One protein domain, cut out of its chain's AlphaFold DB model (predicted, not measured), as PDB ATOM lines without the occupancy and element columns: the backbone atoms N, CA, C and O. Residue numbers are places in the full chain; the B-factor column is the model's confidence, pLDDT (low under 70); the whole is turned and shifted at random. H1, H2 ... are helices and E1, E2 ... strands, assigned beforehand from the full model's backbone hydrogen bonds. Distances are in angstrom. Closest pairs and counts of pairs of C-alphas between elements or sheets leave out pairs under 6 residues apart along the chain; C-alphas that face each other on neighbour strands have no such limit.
ATOM      1  N   TYR A   5     -19.639  29.954  11.998       92.25
ATOM      2  CA  TYR A   5     -19.008  30.245  13.276       92.25
ATOM      3  C   TYR A   5     -19.831  29.615  14.389       92.25
ATOM      4  O   TYR A   5     -21.014  29.914  14.517       92.25
ATOM      5  N   ALA A   6     -19.213  28.749  15.188       94.12
ATOM      6  CA  ALA A   6     -19.838  28.118  16.346       94.12
ATOM      7  C   ALA A   6     -19.094  28.549  17.610       94.12
ATOM      8  O   ALA A   6     -17.958  28.125  17.797       94.12
ATOM      9  N   PHE A   7     -19.712  29.362  18.468       95.88
ATOM     10  CA  PHE A   7     -19.072  29.859  19.690       95.88
ATOM     11  C   PHE A   7     -19.910  29.579  20.935       95.88
ATOM     12  O   PHE A   7     -21.136  29.720  20.897       95.88
ATOM     13  N   PRO A   8     -19.275  29.201  22.056       95.56
ATOM     14  CA  PRO A   8     -19.962  29.102  23.331       95.56
ATOM     15  C   PRO A   8     -20.315  30.500  23.862       95.56
ATOM     16  O   PRO A   8     -19.439  31.331  24.097       95.56
ATOM     17  N   ALA A   9     -21.605  30.729  24.084       95.50
ATOM     18  CA  ALA A   9     -22.138  31.869  24.815       95.50
ATOM     19  C   ALA A   9     -22.411  31.471  26.268       95.50
ATOM     20  O   ALA A   9     -23.004  30.417  26.521       95.50
ATOM     21  N   VAL A  10     -22.024  32.326  27.212       94.75
ATOM     22  CA  VAL A  10     -22.348  32.189  28.636       94.75
ATOM     23  C   VAL A  10     -23.443  33.186  28.997       94.75
ATOM     24  O   VAL A  10     -23.308  34.382  28.737       94.75
ATOM     25  N   PHE A  11     -24.512  32.681  29.607       93.75
ATOM     26  CA  PHE A  11     -25.683  33.433  30.042       93.75
ATOM     27  C   PHE A  11     -25.716  33.479  31.568       93.75
ATOM     28  O   PHE A  11     -25.921  32.447  32.212       93.75
ATOM     29  N   TYR A  12     -25.548  34.661  32.150       91.50
ATOM     30  CA  TYR A  12     -25.661  34.874  33.591       91.50
ATOM     31  C   TYR A  12     -27.026  35.466  33.910       91.50
ATOM     32  O   TYR A  12     -27.339  36.571  33.480       91.50
ATOM     33  N   PHE A  13     -27.845  34.728  34.654       88.75
ATOM     34  CA  PHE A  13     -29.166  35.179  35.074       88.75
ATOM     35  C   PHE A  13     -29.081  35.777  36.473       88.75
ATOM     36  O   PHE A  13     -28.719  35.097  37.439       88.75
ATOM     37  N   GLU A  14     -29.484  37.033  36.582       86.81
ATOM     38  CA  GLU A  14     -29.453  37.822  37.804       86.81
ATOM     39  C   GLU A  14     -30.858  38.269  38.190       86.81
ATOM     40  O   GLU A  14     -31.682  38.626  37.346       86.81
ATOM     41  N   SER A  15     -31.148  38.234  39.488       80.00
ATOM     42  CA  SER A  15     -32.350  38.845  40.049       80.00
ATOM     43  C   SER A  15     -32.045  40.299  40.391       80.00
ATOM     44  O   SER A  15     -31.129  40.564  41.172       80.00
ATOM     45  N   SER A  16     -32.830  41.234  39.869       69.25
ATOM     46  CA  SER A  16     -32.725  42.644  40.236       69.25
ATOM     47  C   SER A  16     -33.166  42.816  41.689       69.25
ATOM     48  O   SER A  16     -34.311  42.550  42.050       69.25
ATOM     49  N   SER A  17     -32.267  43.300  42.547       62.31
ATOM     50  CA  SER A  17     -32.577  43.603  43.954       62.31
ATOM     51  C   SER A  17     -33.549  44.781  44.119       62.31
ATOM     52  O   SER A  17     -34.032  45.042  45.221       62.31
ATOM     53  N   LYS A  18     -33.843  45.506  43.029       65.75
ATOM     54  CA  LYS A  18     -34.618  46.754  43.035       65.75
ATOM     55  C   LYS A  18     -36.115  46.556  42.777       65.75
ATOM     56  O   LYS A  18     -36.887  47.439  43.151       65.75
ATOM     57  N   LYS A  19     -36.541  45.454  42.147       61.06
ATOM     58  CA  LYS A  19     -37.954  45.177  41.826       61.06
ATOM     59  C   LYS A  19     -38.255  43.679  41.860       61.06
ATOM     60  O   LYS A  19     -37.537  42.877  41.277       61.06
ATOM     61  N   GLU A  20     -39.359  43.315  42.506       58.06
ATOM     62  CA  GLU A  20     -39.884  41.947  42.500       58.06
ATOM     63  C   GLU A  20     -40.191  41.519  41.047       58.06
ATOM     64  O   GLU A  20     -40.869  42.249  40.323       58.06
ATOM     65  N   ASN A  21     -39.681  40.356  40.620       62.59
ATOM     66  CA  ASN A  21     -39.765  39.795  39.254       62.59
ATOM     67  C   ASN A  21     -38.954  40.493  38.149       62.59
ATOM     68  O   ASN A  21     -39.133  40.168  36.975       62.59
ATOM     69  N   ASP A  22     -38.057  41.411  38.494       73.56
ATOM     70  CA  ASP A  22     -37.133  42.005  37.529       73.56
ATOM     71  C   ASP A  22     -35.859  41.145  37.448       73.56
ATOM     72  O   ASP A  22     -35.283  40.755  38.468       73.56
ATOM     73  N   PHE A  23     -35.450  40.779  36.235       78.38
ATOM     74  CA  PHE A  23     -34.288  39.928  35.996       78.38
ATOM     75  C   PHE A  23     -33.434  40.506  34.875       78.38
ATOM     76  O   PHE A  23     -33.938  41.128  33.941       78.38
ATOM     77  N   GLN A  24     -32.132  40.282  34.976       88.00
ATOM     78  CA  GLN A  24     -31.172  40.622  33.938       88.00
ATOM     79  C   GLN A  24     -30.471  39.353  33.482       88.00
ATOM     80  O   GLN A  24     -30.275  38.414  34.254       88.00
ATOM     81  N   ILE A  25     -30.154  39.305  32.198       89.75
ATOM     82  CA  ILE A  25     -29.426  38.217  31.573       89.75
ATOM     83  C   ILE A  25     -28.223  38.832  30.878       89.75
ATOM     84  O   ILE A  25     -28.378  39.572  29.905       89.75
ATOM     85  N   HIS A  26     -27.033  38.532  31.383       91.56
ATOM     86  CA  HIS A  26     -25.783  38.926  30.751       91.56
ATOM     87  C   HIS A  26     -25.373  37.830  29.777       91.56
ATOM     88  O   HIS A  26     -25.185  36.685  30.183       91.56
ATOM     89  N   ILE A  27     -25.248  38.177  28.503       93.75
ATOM     90  CA  ILE A  27     -24.739  37.299  27.454       93.75
ATOM     91  C   ILE A  27     -23.281  37.669  27.236       93.75
ATOM     92  O   ILE A  27     -22.974  38.839  27.032       93.75
ATOM     93  N   THR A  28     -22.389  36.687  27.251       94.44
ATOM     94  CA  THR A  28     -20.963  36.902  26.979       94.44
ATOM     95  C   THR A  28     -20.415  35.812  26.072       94.44
ATOM     96  O   THR A  28     -20.810  34.651  26.188       94.44
ATOM     97  N   TYR A  29     -19.475  36.172  25.201       95.50
ATOM     98  CA  TYR A  29     -18.643  35.231  24.453       95.50
ATOM     99  C   TYR A  29     -17.200  35.324  24.960       95.50
ATOM    100  O   TYR A  29     -16.444  36.177  24.486       95.50
ATOM    101  N   PRO A  30     -16.796  34.473  25.922       93.31
ATOM    102  CA  PRO A  30     -15.500  34.599  26.591       93.31
ATOM    103  C   PRO A  30     -14.313  34.570  25.625       93.31
ATOM    104  O   PRO A  30     -13.393  35.373  25.749       93.31
ATOM    105  N   ASP A  31     -14.357  33.689  24.621       93.81
ATOM    106  CA  ASP A  31     -13.290  33.557  23.620       93.81
ATOM    107  C   ASP A  31     -13.081  34.857  22.831       93.81
ATOM    108  O   ASP A  31     -11.945  35.245  22.565       93.81
ATOM    109  N   LEU A  32     -14.169  35.562  22.506       95.06
ATOM    110  CA  LEU A  32     -14.124  36.829  21.775       95.06
ATOM    111  C   LEU A  32     -13.615  37.967  22.668       95.06
ATOM    112  O   LEU A  32     -12.741  38.730  22.256       95.06
ATOM    113  N   LEU A  33     -14.090  38.032  23.916       92.19
ATOM    114  CA  LEU A  33     -13.651  39.038  24.887       92.19
ATOM    115  C   LEU A  33     -12.147  38.935  25.177       92.19
ATOM    116  O   LEU A  33     -11.458  39.955  25.180       92.19
ATOM    117  N   HIS A  34     -11.606  37.719  25.326       90.62
ATOM    118  CA  HIS A  34     -10.164  37.501  25.498       90.62
ATOM    119  C   HIS A  34      -9.321  38.014  24.318       90.62
ATOM    120  O   HIS A  34      -8.148  38.337  24.496       90.62
ATOM    121  N   HIS A  35      -9.919  38.119  23.129       91.19
ATOM    122  CA  HIS A  35      -9.284  38.645  21.921       91.19
ATOM    123  C   HIS A  35      -9.646  40.114  21.649       91.19
ATOM    124  O   HIS A  35      -9.419  40.615  20.551       91.19
ATOM    125  N   ASN A  36     -10.160  40.833  22.654       91.69
ATOM    126  CA  ASN A  36     -10.580  42.236  22.558       91.69
ATOM    127  C   ASN A  36     -11.681  42.491  21.511       91.69
ATOM    128  O   ASN A  36     -11.799  43.601  20.989       91.69
ATOM    129  N   ILE A  37     -12.498  41.480  21.211       93.00
ATOM    130  CA  ILE A  37     -13.677  41.620  20.359       93.00
ATOM    131  C   ILE A  37     -14.881  41.883  21.277       93.00
ATOM    132  O   ILE A  37     -15.180  41.051  22.139       93.00
ATOM    133  N   PRO A  38     -15.589  43.020  21.133       92.56
ATOM    134  CA  PRO A  38     -16.769  43.321  21.935       92.56
ATOM    135  C   PRO A  38     -17.855  42.273  21.698       92.56
ATOM    136  O   PRO A  38     -18.383  42.164  20.593       92.56
ATOM    137  N   ALA A  39     -18.169  41.493  22.731       94.38
ATOM    138  CA  ALA A  39     -19.100  40.371  22.638       94.38
ATOM    139  C   ALA A  39     -19.807  40.108  23.980       94.38
ATOM    140  O   ALA A  39     -19.900  38.972  24.449       94.38
ATOM    141  N   SER A  40     -20.253  41.188  24.625       93.50
ATOM    142  CA  SER A  40     -21.013  41.166  25.877       93.50
ATOM    143  C   SER A  40     -22.223  42.094  25.779       93.50
ATOM    144  O   SER A  40     -22.104  43.196  25.238       93.50
ATOM    145  N   ALA A  41     -23.377  41.659  26.286       91.56
ATOM    146  CA  ALA A  41     -24.610  42.443  26.316       91.56
ATOM    147  C   ALA A  41     -25.491  42.068  27.516       91.56
ATOM    148  O   ALA A  41     -25.372  40.979  28.075       91.56
ATOM    149  N   VAL A  42     -26.399  42.971  27.900       89.75
ATOM    150  CA  VAL A  42     -27.344  42.777  29.010       89.75
ATOM    151  C   VAL A  42     -28.767  42.915  28.494       89.75
ATOM    152  O   VAL A  42     -29.105  43.919  27.867       89.75
ATOM    153  N   HIS A  43     -29.608  41.932  28.798       88.31
ATOM    154  CA  HIS A  43     -31.001  41.883  28.361       88.31
ATOM    155  C   HIS A  43     -31.936  41.592  29.533       88.31
ATOM    156  O   HIS A  43     -31.570  40.913  30.485       88.31
ATOM    157  N   SER A  44     -33.170  42.086  29.457       85.31
ATOM    158  CA  SER A  44     -34.206  41.871  30.478       85.31
ATOM    159  C   SER A  44     -35.347  40.965  30.003       85.31
ATOM    160  O   SER A  44     -36.330  40.791  30.718       85.31
ATOM    161  N   ASP A  45     -35.259  40.418  28.787       80.69
ATOM    162  CA  ASP A  45     -36.259  39.508  28.225       80.69
ATOM    163  C   ASP A  45     -35.661  38.116  28.001       80.69
ATOM    164  O   ASP A  45     -34.679  37.931  27.283       80.69
ATOM    165  N   ARG A  46     -36.286  37.115  28.619       79.88
ATOM    166  CA  ARG A  46     -35.891  35.713  28.499       79.88
ATOM    167  C   ARG A  46     -36.422  35.067  27.223       79.88
ATOM    168  O   ARG A  46     -35.813  34.116  26.742       79.88
ATOM    169  N   GLY A  47     -37.549  35.548  26.692       82.50
ATOM    170  CA  GLY A  47     -38.213  34.961  25.529       82.50
ATOM    171  C   GLY A  47     -37.375  35.050  24.257       82.50
ATOM    172  O   GLY A  47     -37.440  34.142  23.430       82.50
ATOM    173  N   ASN A  48     -36.548  36.093  24.139       85.38
ATOM    174  CA  ASN A  48     -35.750  36.361  22.943       85.38
ATOM    175  C   ASN A  48     -34.240  36.137  23.119       85.38
ATOM    176  O   ASN A  48     -33.467  36.413  22.210       85.38
ATOM    177  N   ILE A  49     -33.789  35.623  24.265       89.44
ATOM    178  CA  ILE A  49     -32.364  35.671  24.628       89.44
ATOM    179  C   ILE A  49     -31.435  34.939  23.645       89.44
ATOM    180  O   ILE A  49     -30.293  35.342  23.446       89.44
ATOM    181  N   MET A  50     -31.925  33.882  22.993       92.44
ATOM    182  CA  MET A  50     -31.155  33.142  21.989       92.44
ATOM    183  C   MET A  50     -30.989  33.929  20.689       92.44
ATOM    184  O   MET A  50     -29.938  33.841  20.060       92.44
ATOM    185  N   PHE A  51     -32.010  34.694  20.297       90.19
ATOM    186  CA  PHE A  51     -31.917  35.608  19.162       90.19
ATOM    187  C   PHE A  51     -30.927  36.729  19.478       90.19
ATOM    188  O   PHE A  51     -30.009  36.953  18.703       90.19
ATOM    189  N   GLU A  52     -31.028  37.340  20.660       92.25
ATOM    190  CA  GLU A  52     -30.093  38.385  21.098       92.25
ATOM    191  C   GLU A  52     -28.642  37.881  21.143       92.25
ATOM    192  O   GLU A  52     -27.724  38.564  20.698       92.25
ATOM    193  N   ALA A  53     -28.416  36.649  21.615       94.94
ATOM    194  CA  ALA A  53     -27.092  36.037  21.583       94.94
ATOM    195  C   ALA A  53     -26.581  35.864  20.148       94.94
ATOM    196  O   ALA A  53     -25.406  36.122  19.880       94.94
ATOM    197  N   LYS A  54     -27.456  35.436  19.231       94.44
ATOM    198  CA  LYS A  54     -27.144  35.261  17.811       94.44
ATOM    199  C   LYS A  54     -26.741  36.588  17.164       94.44
ATOM    200  O   LYS A  54     -25.672  36.666  16.562       94.44
ATOM    201  N   GLU A  55     -27.536  37.631  17.377       91.94
ATOM    202  CA  GLU A  55     -27.263  38.989  16.902       91.94
ATOM    203  C   GLU A  55     -25.968  39.551  17.490       91.94
ATOM    204  O   GLU A  55     -25.161  40.151  16.780       91.94
ATOM    205  N   LEU A  56     -25.713  39.321  18.781       95.06
ATOM    206  CA  LEU A  56     -24.468  39.738  19.420       95.06
ATOM    207  C   LEU A  56     -23.252  39.084  18.753       95.06
ATOM    208  O   LEU A  56     -22.322  39.792  18.382       95.06
ATOM    209  N   LEU A  57     -23.275  37.761  18.542       95.38
ATOM    210  CA  LEU A  57     -22.182  37.047  17.867       95.38
ATOM    211  C   LEU A  57     -21.967  37.564  16.447       95.38
ATOM    212  O   LEU A  57     -20.828  37.781  16.035       95.38
ATOM    213  N   LYS A  58     -23.057  37.791  15.713       92.94
ATOM    214  CA  LYS A  58     -23.020  38.335  14.358       92.94
ATOM    215  C   LYS A  58     -22.328  39.697  14.315       92.94
ATOM    216  O   LYS A  58     -21.367  39.876  13.569       92.94
ATOM    217  N   ASN A  59     -22.746  40.614  15.184       90.75
ATOM    218  CA  ASN A  59     -22.148  41.941  15.306       90.75
ATOM    219  C   ASN A  59     -20.665  41.875  15.706       90.75
ATOM    220  O   ASN A  59     -19.848  42.624  15.173       90.75
ATOM    221  N   SER A  60     -20.287  40.956  16.600       94.44
ATOM    222  CA  SER A  60     -18.887  40.735  16.982       94.44
ATOM    223  C   SER A  60     -18.026  40.225  15.821       94.44
ATOM    224  O   SER A  60     -16.891  40.676  15.658       94.44
ATOM    225  N   ILE A  61     -18.559  39.310  15.000       92.94
ATOM    226  CA  ILE A  61     -17.898  38.809  13.784       92.94
ATOM    227  C   ILE A  61     -17.661  39.962  12.804       92.94
ATOM    228  O   ILE A  61     -16.531  40.171  12.361       92.94
ATOM    229  N   LEU A  62     -18.705  40.741  12.506       88.56
ATOM    230  CA  LEU A  62     -18.616  41.888  11.600       88.56
ATOM    231  C   LEU A  62     -17.609  42.928  12.102       88.56
ATOM    232  O   LEU A  62     -16.746  43.359  11.342       88.56
ATOM    233  N   PHE A  63     -17.640  43.255  13.396       89.06
ATOM    234  CA  PHE A  63     -16.671  44.164  14.005       89.06
ATOM    235  C   PHE A  63     -15.227  43.689  13.803       89.06
ATOM    236  O   PHE A  63     -14.361  44.481  13.429       89.06
ATOM    237  N   ALA A  64     -14.945  42.408  14.046       89.81
ATOM    238  CA  ALA A  64     -13.600  41.873  13.879       89.81
ATOM    239  C   ALA A  64     -13.132  41.969  12.420       89.81
ATOM    240  O   ALA A  64     -12.008  42.409  12.171       89.81
ATOM    241  N   TYR A  65     -14.015  41.663  11.464       86.94
ATOM    242  CA  TYR A  65     -13.741  41.838  10.037       86.94
ATOM    243  C   TYR A  65     -13.450  43.292   9.664       86.94
ATOM    244  O   TYR A  65     -12.424  43.569   9.043       86.94
ATOM    245  N   GLU A  66     -14.303  44.230  10.079       84.88
ATOM    246  CA  GLU A  66     -14.129  45.665   9.813       84.88
ATOM    247  C   GLU A  66     -12.823  46.219  10.392       84.88
ATOM    248  O   GLU A  66     -12.215  47.134   9.831       84.88
ATOM    249  N   LYS A  67     -12.383  45.683  11.533       83.19
ATOM    250  CA  LYS A  67     -11.139  46.088  12.198       83.19
ATOM    251  C   LYS A  67      -9.912  45.305  11.741       83.19
ATOM    252  O   LYS A  67      -8.815  45.630  12.194       83.19
ATOM    253  N   GLY A  68     -10.068  44.317  10.859       87.06
ATOM    254  CA  GLY A  68      -8.978  43.431  10.446       87.06
ATOM    255  C   GLY A  68      -8.375  42.645  11.614       87.06
ATOM    256  O   GLY A  68      -7.181  42.355  11.606       87.06
ATOM    257  N   ILE A  69      -9.178  42.358  12.641       88.25
ATOM    258  CA  ILE A  69      -8.781  41.544  13.790       88.25
ATOM    259  C   ILE A  69      -8.894  40.078  13.376       88.25
ATOM    260  O   ILE A  69      -9.909  39.657  12.819       88.25
ATOM    261  N   GLU A  70      -7.853  39.295  13.653       88.62
ATOM    262  CA  GLU A  70      -7.893  37.851  13.445       88.62
ATOM    263  C   GLU A  70      -8.975  37.234  14.336       88.62
ATOM    264  O   GLU A  70      -8.975  37.412  15.557       88.62
ATOM    265  N   PHE A  71      -9.931  36.545  13.713       89.06
ATOM    266  CA  PHE A  71     -11.044  35.954  14.440       89.06
ATOM    267  C   PHE A  71     -10.577  34.676  15.149       89.06
ATOM    268  O   PHE A  71     -10.013  33.803  14.485       89.06
ATOM    269  N   PRO A  72     -10.772  34.547  16.473       92.19
ATOM    270  CA  PRO A  72     -10.198  33.444  17.233       92.19
ATOM    271  C   PRO A  72     -10.878  32.112  16.917       92.19
ATOM    272  O   PRO A  72     -12.002  32.068  16.424       92.19
ATOM    273  N   GLU A  73     -10.222  31.005  17.257       91.00
ATOM    274  CA  GLU A  73     -10.888  29.704  17.294       91.00
ATOM    275  C   GLU A  73     -11.774  29.591  18.541       91.00
ATOM    276  O   GLU A  73     -11.406  30.029  19.633       91.00
ATOM    277  N   ALA A  74     -12.944  28.975  18.384       91.75
ATOM    278  CA  ALA A  74     -13.843  28.723  19.500       91.75
ATOM    279  C   ALA A  74     -13.300  27.631  20.429       91.75
ATOM    280  O   ALA A  74     -12.724  26.629  19.989       91.75
ATOM    281  N   THR A  75     -13.567  27.769  21.725       90.19
ATOM    282  CA  THR A  75     -13.247  26.739  22.709       90.19
ATOM    283  C   THR A  75     -13.966  25.424  22.366       90.19
ATOM    284  O   THR A  75     -15.191  25.331  22.366       90.19
ATOM    285  N   ALA A  76     -13.186  24.366  22.120       81.88
ATOM    286  CA  ALA A  76     -13.677  23.094  21.572       81.88
ATOM    287  C   ALA A  76     -14.589  22.266  22.504       81.88
ATOM    288  O   ALA A  76     -15.214  21.306  22.055       81.88
ATOM    289  N   SER A  77     -14.639  22.575  23.803       86.25
ATOM    290  CA  SER A  77     -15.481  21.868  24.778       86.25
ATOM    291  C   SER A  77     -16.093  22.841  25.773       86.25
ATOM    292  O   SER A  77     -15.381  23.665  26.343       86.25
ATOM    293  N   LEU A  78     -17.387  22.675  26.053       86.06
ATOM    294  CA  LEU A  78     -18.121  23.495  27.020       86.06
ATOM    295  C   LEU A  78     -17.494  23.478  28.421       86.06
ATOM    296  O   LEU A  78     -17.548  24.477  29.126       86.06
ATOM    297  N   GLU A  79     -16.844  22.377  28.804       86.12
ATOM    298  CA  GLU A  79     -16.165  22.239  30.103       86.12
ATOM    299  C   GLU A  79     -14.942  23.153  30.252       86.12
ATOM    300  O   GLU A  79     -14.475  23.390  31.364       86.12
ATOM    301  N   LYS A  80     -14.398  23.641  29.132       86.50
ATOM    302  CA  LYS A  80     -13.217  24.512  29.095       86.50
ATOM    303  C   LYS A  80     -13.571  25.988  28.931       86.50
ATOM    304  O   LYS A  80     -12.666  26.817  28.921       86.50
ATOM    305  N   VAL A  81     -14.855  26.310  28.776       88.62
ATOM    306  CA  VAL A  81     -15.311  27.689  28.603       88.62
ATOM    307  C   VAL A  81     -15.029  28.458  29.885       88.62
ATOM    308  O   VAL A  81     -15.425  28.042  30.974       88.62
ATOM    309  N   SER A  82     -14.322  29.579  29.752       85.00
ATOM    310  CA  SER A  82     -14.028  30.449  30.887       85.00
ATOM    311  C   SER A  82     -15.312  31.110  31.377       85.00
ATOM    312  O   SER A  82     -15.999  31.783  30.612       85.00
ATOM    313  N   ILE A  83     -15.635  30.913  32.653       84.50
ATOM    314  CA  ILE A  83     -16.758  31.573  33.318       84.50
ATOM    315  C   ILE A  83     -16.164  32.608  34.265       84.50
ATOM    316  O   ILE A  83     -15.695  32.249  35.348       84.50
ATOM    317  N   ASP A  84     -16.193  33.881  33.874       77.56
ATOM    318  CA  ASP A  84     -15.835  34.968  34.778       77.56
ATOM    319  C   ASP A  84     -17.081  35.478  35.505       77.56
ATOM    320  O   ASP A  84     -18.000  36.036  34.914       77.56
ATOM    321  N   ARG A  85     -17.117  35.263  36.820       70.19
ATOM    322  CA  ARG A  85     -18.215  35.725  37.680       70.19
ATOM    323  C   ARG A  85     -18.021  37.166  38.161       70.19
ATOM    324  O   ARG A  85     -18.899  37.673  38.852       70.19
ATOM    325  N   ASN A  86     -16.884  37.791  37.851       65.25
ATOM    326  CA  ASN A  86     -16.545  39.145  38.286       65.25
ATOM    327  C   ASN A  86     -16.913  40.220  37.251       65.25
ATOM    328  O   ASN A  86     -16.986  41.389  37.614       65.25
ATOM    329  N   ASP A  87     -17.193  39.834  36.003       56.00
ATOM    330  CA  ASP A  87     -17.562  40.736  34.895       56.00
ATOM    331  C   ASP A  87     -19.033  41.214  34.933       56.00
ATOM    332  O   ASP A  87     -19.552  41.802  33.982       56.00
ATOM    333  N   LEU A  88     -19.730  40.975  36.046       60.84
ATOM    334  CA  LEU A  88     -21.149  41.274  36.221       60.84
ATOM    335  C   LEU A  88     -21.330  42.669  36.831       60.84
ATOM    336  O   LEU A  88     -20.776  42.994  37.882       60.84
ATOM    337  N   THR A  89     -22.073  43.535  36.138       54.56
ATOM    338  CA  THR A  89     -21.988  44.995  36.321       54.56
ATOM    339  C   THR A  89     -22.710  45.575  37.537       54.56
ATOM    340  O   THR A  89     -22.658  46.790  37.721       54.56
ATOM    341  N   SER A  90     -23.379  44.801  38.392       53.66
ATOM    342  CA  SER A  90     -24.074  45.408  39.537       53.66
ATOM    343  C   SER A  90     -24.600  44.395  40.538       53.66
ATOM    344  O   SER A  90     -25.598  43.759  40.242       53.66
ATOM    345  N   ASP A  91     -24.010  44.339  41.739       53.75
ATOM    346  CA  ASP A  91     -24.577  43.860  43.021       53.75
ATOM    347  C   ASP A  91     -25.270  42.473  43.076       53.75
ATOM    348  O   ASP A  91     -25.669  42.025  44.153       53.75
ATOM    349  N   GLY A  92     -25.418  41.777  41.952       59.62
ATOM    350  CA  GLY A  92     -26.162  40.543  41.784       59.62
ATOM    351  C   GLY A  92     -25.212  39.377  41.581       59.62
ATOM    352  O   GLY A  92     -24.472  39.309  40.609       59.62
ATOM    353  N   VAL A  93     -25.238  38.420  42.504       73.69
ATOM    354  CA  VAL A  93     -24.638  37.108  42.252       73.69
ATOM    355  C   VAL A  93     -25.578  36.367  41.296       73.69
ATOM    356  O   VAL A  93     -26.767  36.250  41.615       73.69
ATOM    357  N   PRO A  94     -25.096  35.845  40.154       82.94
ATOM    358  CA  PRO A  94     -25.953  35.143  39.216       82.94
ATOM    359  C   PRO A  94     -26.513  33.898  39.897       82.94
ATOM    360  O   PRO A  94     -25.769  33.066  40.424       82.94
ATOM    361  N   TYR A  95     -27.837  33.757  39.898       86.00
ATOM    362  CA  TYR A  95     -28.495  32.597  40.503       86.00
ATOM    363  C   TYR A  95     -28.487  31.387  39.560       86.00
ATOM    364  O   TYR A  95     -28.704  30.254  39.992       86.00
ATOM    365  N   ARG A  96     -28.246  31.621  38.266       88.56
ATOM    366  CA  ARG A  96     -28.135  30.592  37.232       88.56
ATOM    367  C   ARG A  96     -27.125  31.030  36.181       88.56
ATOM    368  O   ARG A  96     -27.113  32.187  35.775       88.56
ATOM    369  N   ILE A  97     -26.311  30.079  35.741       90.69
ATOM    370  CA  ILE A  97     -25.385  30.239  34.622       90.69
ATOM    371  C   ILE A  97     -25.717  29.145  33.614       90.69
ATOM    372  O   ILE A  97     -25.842  27.979  33.993       90.69
ATOM    373  N   GLU A  98     -25.881  29.518  32.352       92.94
ATOM    374  CA  GLU A  98     -26.051  28.576  31.248       92.94
ATOM    375  C   GLU A  98     -24.962  28.790  30.212       92.94
ATOM    376  O   GLU A  98     -24.489  29.906  30.024       92.94
ATOM    377  N   ILE A  99     -24.582  27.716  29.525       93.62
ATOM    378  CA  ILE A  99     -23.670  27.787  28.391       93.62
ATOM    379  C   ILE A  99     -24.360  27.116  27.216       93.62
ATOM    380  O   ILE A  99     -24.802  25.973  27.334       93.62
ATOM    381  N   SER A 100     -24.448  27.823  26.095       93.69
ATOM    382  CA  SER A 100     -24.984  27.278  24.849       93.69
ATOM    383  C   SER A 100     -24.044  27.593  23.700       93.69
ATOM    384  O   SER A 100     -23.454  28.667  23.658       93.69
ATOM    385  N   VAL A 101     -23.916  26.667  22.753       94.25
ATOM    386  CA  VAL A 101     -23.207  26.944  21.501       94.25
ATOM    387  C   VAL A 101     -24.153  27.681  20.566       94.25
ATOM    388  O   VAL A 101     -25.244  27.192  20.276       94.25
ATOM    389  N   ILE A 102     -23.721  28.844  20.094       95.25
ATOM    390  CA  ILE A 102     -24.426  29.645  19.100       95.25
ATOM    391  C   ILE A 102     -23.723  29.461  17.763       95.25
ATOM    392  O   ILE A 102     -22.502  29.591  17.679       95.25
ATOM    393  N   PHE A 103     -24.501  29.124  16.736       93.69
ATOM    394  CA  PHE A 103     -24.017  28.930  15.377       93.69
ATOM    395  C   PHE A 103     -24.571  30.013  14.452       93.69
ATOM    396  O   PHE A 103     -25.777  30.269  14.454       93.69
ATOM    397  N   ILE A 104     -23.684  30.611  13.661       90.62
ATOM    398  CA  ILE A 104     -23.996  31.525  12.560       90.62
ATOM    399  C   ILE A 104     -23.456  30.896  11.282       90.62
ATOM    400  O   ILE A 104     -22.255  30.622  11.205       90.62
ATOM    401  N   SER A 105     -24.305  30.668  10.284       90.62
ATOM    402  CA  SER A 105     -23.830  30.215   8.974       90.62
ATOM    403  C   SER A 105     -23.211  31.376   8.192       90.62
ATOM    404  O   SER A 105     -23.521  32.544   8.427       90.62
ATOM    405  N   VAL A 106     -22.313  31.071   7.253       85.56
ATOM    406  CA  VAL A 106     -21.753  32.104   6.360       85.56
ATOM    407  C   VAL A 106     -22.860  32.758   5.524       85.56
ATOM    408  O   VAL A 106     -22.880  33.978   5.405       85.56
ATOM    409  N   ASP A 107     -23.837  31.982   5.052       78.31
ATOM    410  CA  ASP A 107     -24.971  32.489   4.271       78.31
ATOM    411  C   ASP A 107     -25.802  33.528   5.056       78.31
ATOM    412  O   ASP A 107     -26.268  34.511   4.486       78.31
ATOM    413  N   GLU A 108     -25.970  33.353   6.373       76.50
ATOM    414  CA  GLU A 108     -26.666  34.323   7.237       76.50
ATOM    415  C   GLU A 108     -25.881  35.631   7.441       76.50
ATOM    416  O   GLU A 108     -26.484  36.676   7.702       76.50
ATOM    417  N   LEU A 109     -24.547  35.590   7.339       75.62
ATOM    418  CA  LEU A 109     -23.697  36.786   7.346       75.62
ATOM    419  C   LEU A 109     -23.767  37.516   6.002       75.62
ATOM    420  O   LEU A 109     -23.853  38.742   5.973       75.62
ATOM    421  N   GLU A 110     -23.767  36.768   4.899       66.44
ATOM    422  CA  GLU A 110     -23.828  37.312   3.538       66.44
ATOM    423  C   GLU A 110     -25.203  37.924   3.218       66.44
ATOM    424  O   GLU A 110     -25.264  39.011   2.644       66.44
ATOM    425  N   GLN A 111     -26.307  37.301   3.653       57.25
ATOM    426  CA  GLN A 111     -27.663  37.845   3.468       57.25
ATOM    427  C   GLN A 111     -27.841  39.218   4.119       57.25
ATOM    428  O   GLN A 111     -28.536  40.068   3.573       57.25
ATOM    429  N   GLU A 112     -27.193  39.466   5.256       49.56
ATOM    430  CA  GLU A 112     -27.290  40.767   5.912       49.56
ATOM    431  C   GLU A 112     -26.364  41.807   5.289       49.56
ATOM    432  O   GLU A 112     -26.745  42.967   5.225       49.56
ATOM    433  N   GLN A 113     -25.210  41.410   4.737       49.12
ATOM    434  CA  GLN A 113     -24.425  42.306   3.880       49.12
ATOM    435  C   GLN A 113     -25.210  42.710   2.620       49.12
ATOM    436  O   GLN A 113     -25.114  43.858   2.186       49.12
ATOM    437  N   GLU A 114     -26.031  41.813   2.061       44.28
ATOM    438  CA  GLU A 114     -26.953  42.140   0.965       44.28
ATOM    439  C   GLU A 114     -28.144  43.007   1.410       44.28
ATOM    440  O   GLU A 114     -28.555  43.885   0.649       44.28
TER     441      GLU A 114
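This is residues 5 to 114 of the 199 residues of an uncharacterized protein of Alkalihalobacillus caeni (UniProt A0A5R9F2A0). A strongly twisted sheet of four antiparallel strands, E3, E2, E1 and E4 in that order, curls round one long helix, H2, which packs on one of its faces. H3 follows directly on E4 at one end of the sheet, the short H1 only grazes the sheet, and the long stretch of residues 68 to 95, with no named element, winds back from H2 to E4 along the side of the sheet away from H2. The printed part has 110 residues with three named helices and four named strands, in the order E1 E2 H1 E3 H2 E4 H3, and its class is mixed, helices and strands. It is compact, with a radius of gyration of the C-alphas of 14.4 A, and spans 43 by 30 by 23 A.

E1 is residues 5 to 15, 31.1 A long, and begins at C-alpha 5 at (-19.008, 30.245, 13.276). E4 is residues 96 to 105, 28.6 A; E2 is residues 23 to 28, 16.4 A; E3 is residues 40 to 43, 10.3 A. H2 is residues 49 to 67, 26.7 A, from C-alpha 49 at (-32.364, 35.671, 24.628). H1 is residues 30 to 34, 6.2 A. H3 is residues 106 to 114, 12.5 A, and ends at C-alpha 114 at (-26.953, 42.140, 0.965).

E1 and E2 are inner strands, and E3 and E4 are edge strands. E1 and E4 are antiparallel at 151 degrees, with N 7 and O 102 within hydrogen-bond range at 2.9 A. E1 and E2 form a hairpin at 154 degrees, with N 12 and O 26 at 2.8 A. E2 and E3 are antiparallel at 160 degrees, with N 25 and O 43 at 2.7 A. H2 is on one face of this sheet, in two layers, a helix on one face of a sheet; the closest C-alphas of H2 and E4 are those of Lys 54 and Ile 102, 6.4 A. H1 only grazes the sheet, with its residues 30 to 33. H3 is not on the sheet; it is close to H2 but not clearly touching, the closest C-alphas being those of Lys 58 and Leu 109 at 7.2 A, and their lines are about perpendicular at 73 degrees. H1 and H3 are apart. Every O i to N i+4 pair is within hydrogen-bond range in H1 and H2; in H3, 4 of 5 are.

The two C-alphas farthest apart are those of Glu 20 and Gly 68, 44.6 A. The printed part has no cut, and the link from H2 to E4 is long, with 28 residues. The mean pLDDT of the printed part is 83.9, and it is under 70 in residues 16 to 21, 86 to 92 and 110 to 114.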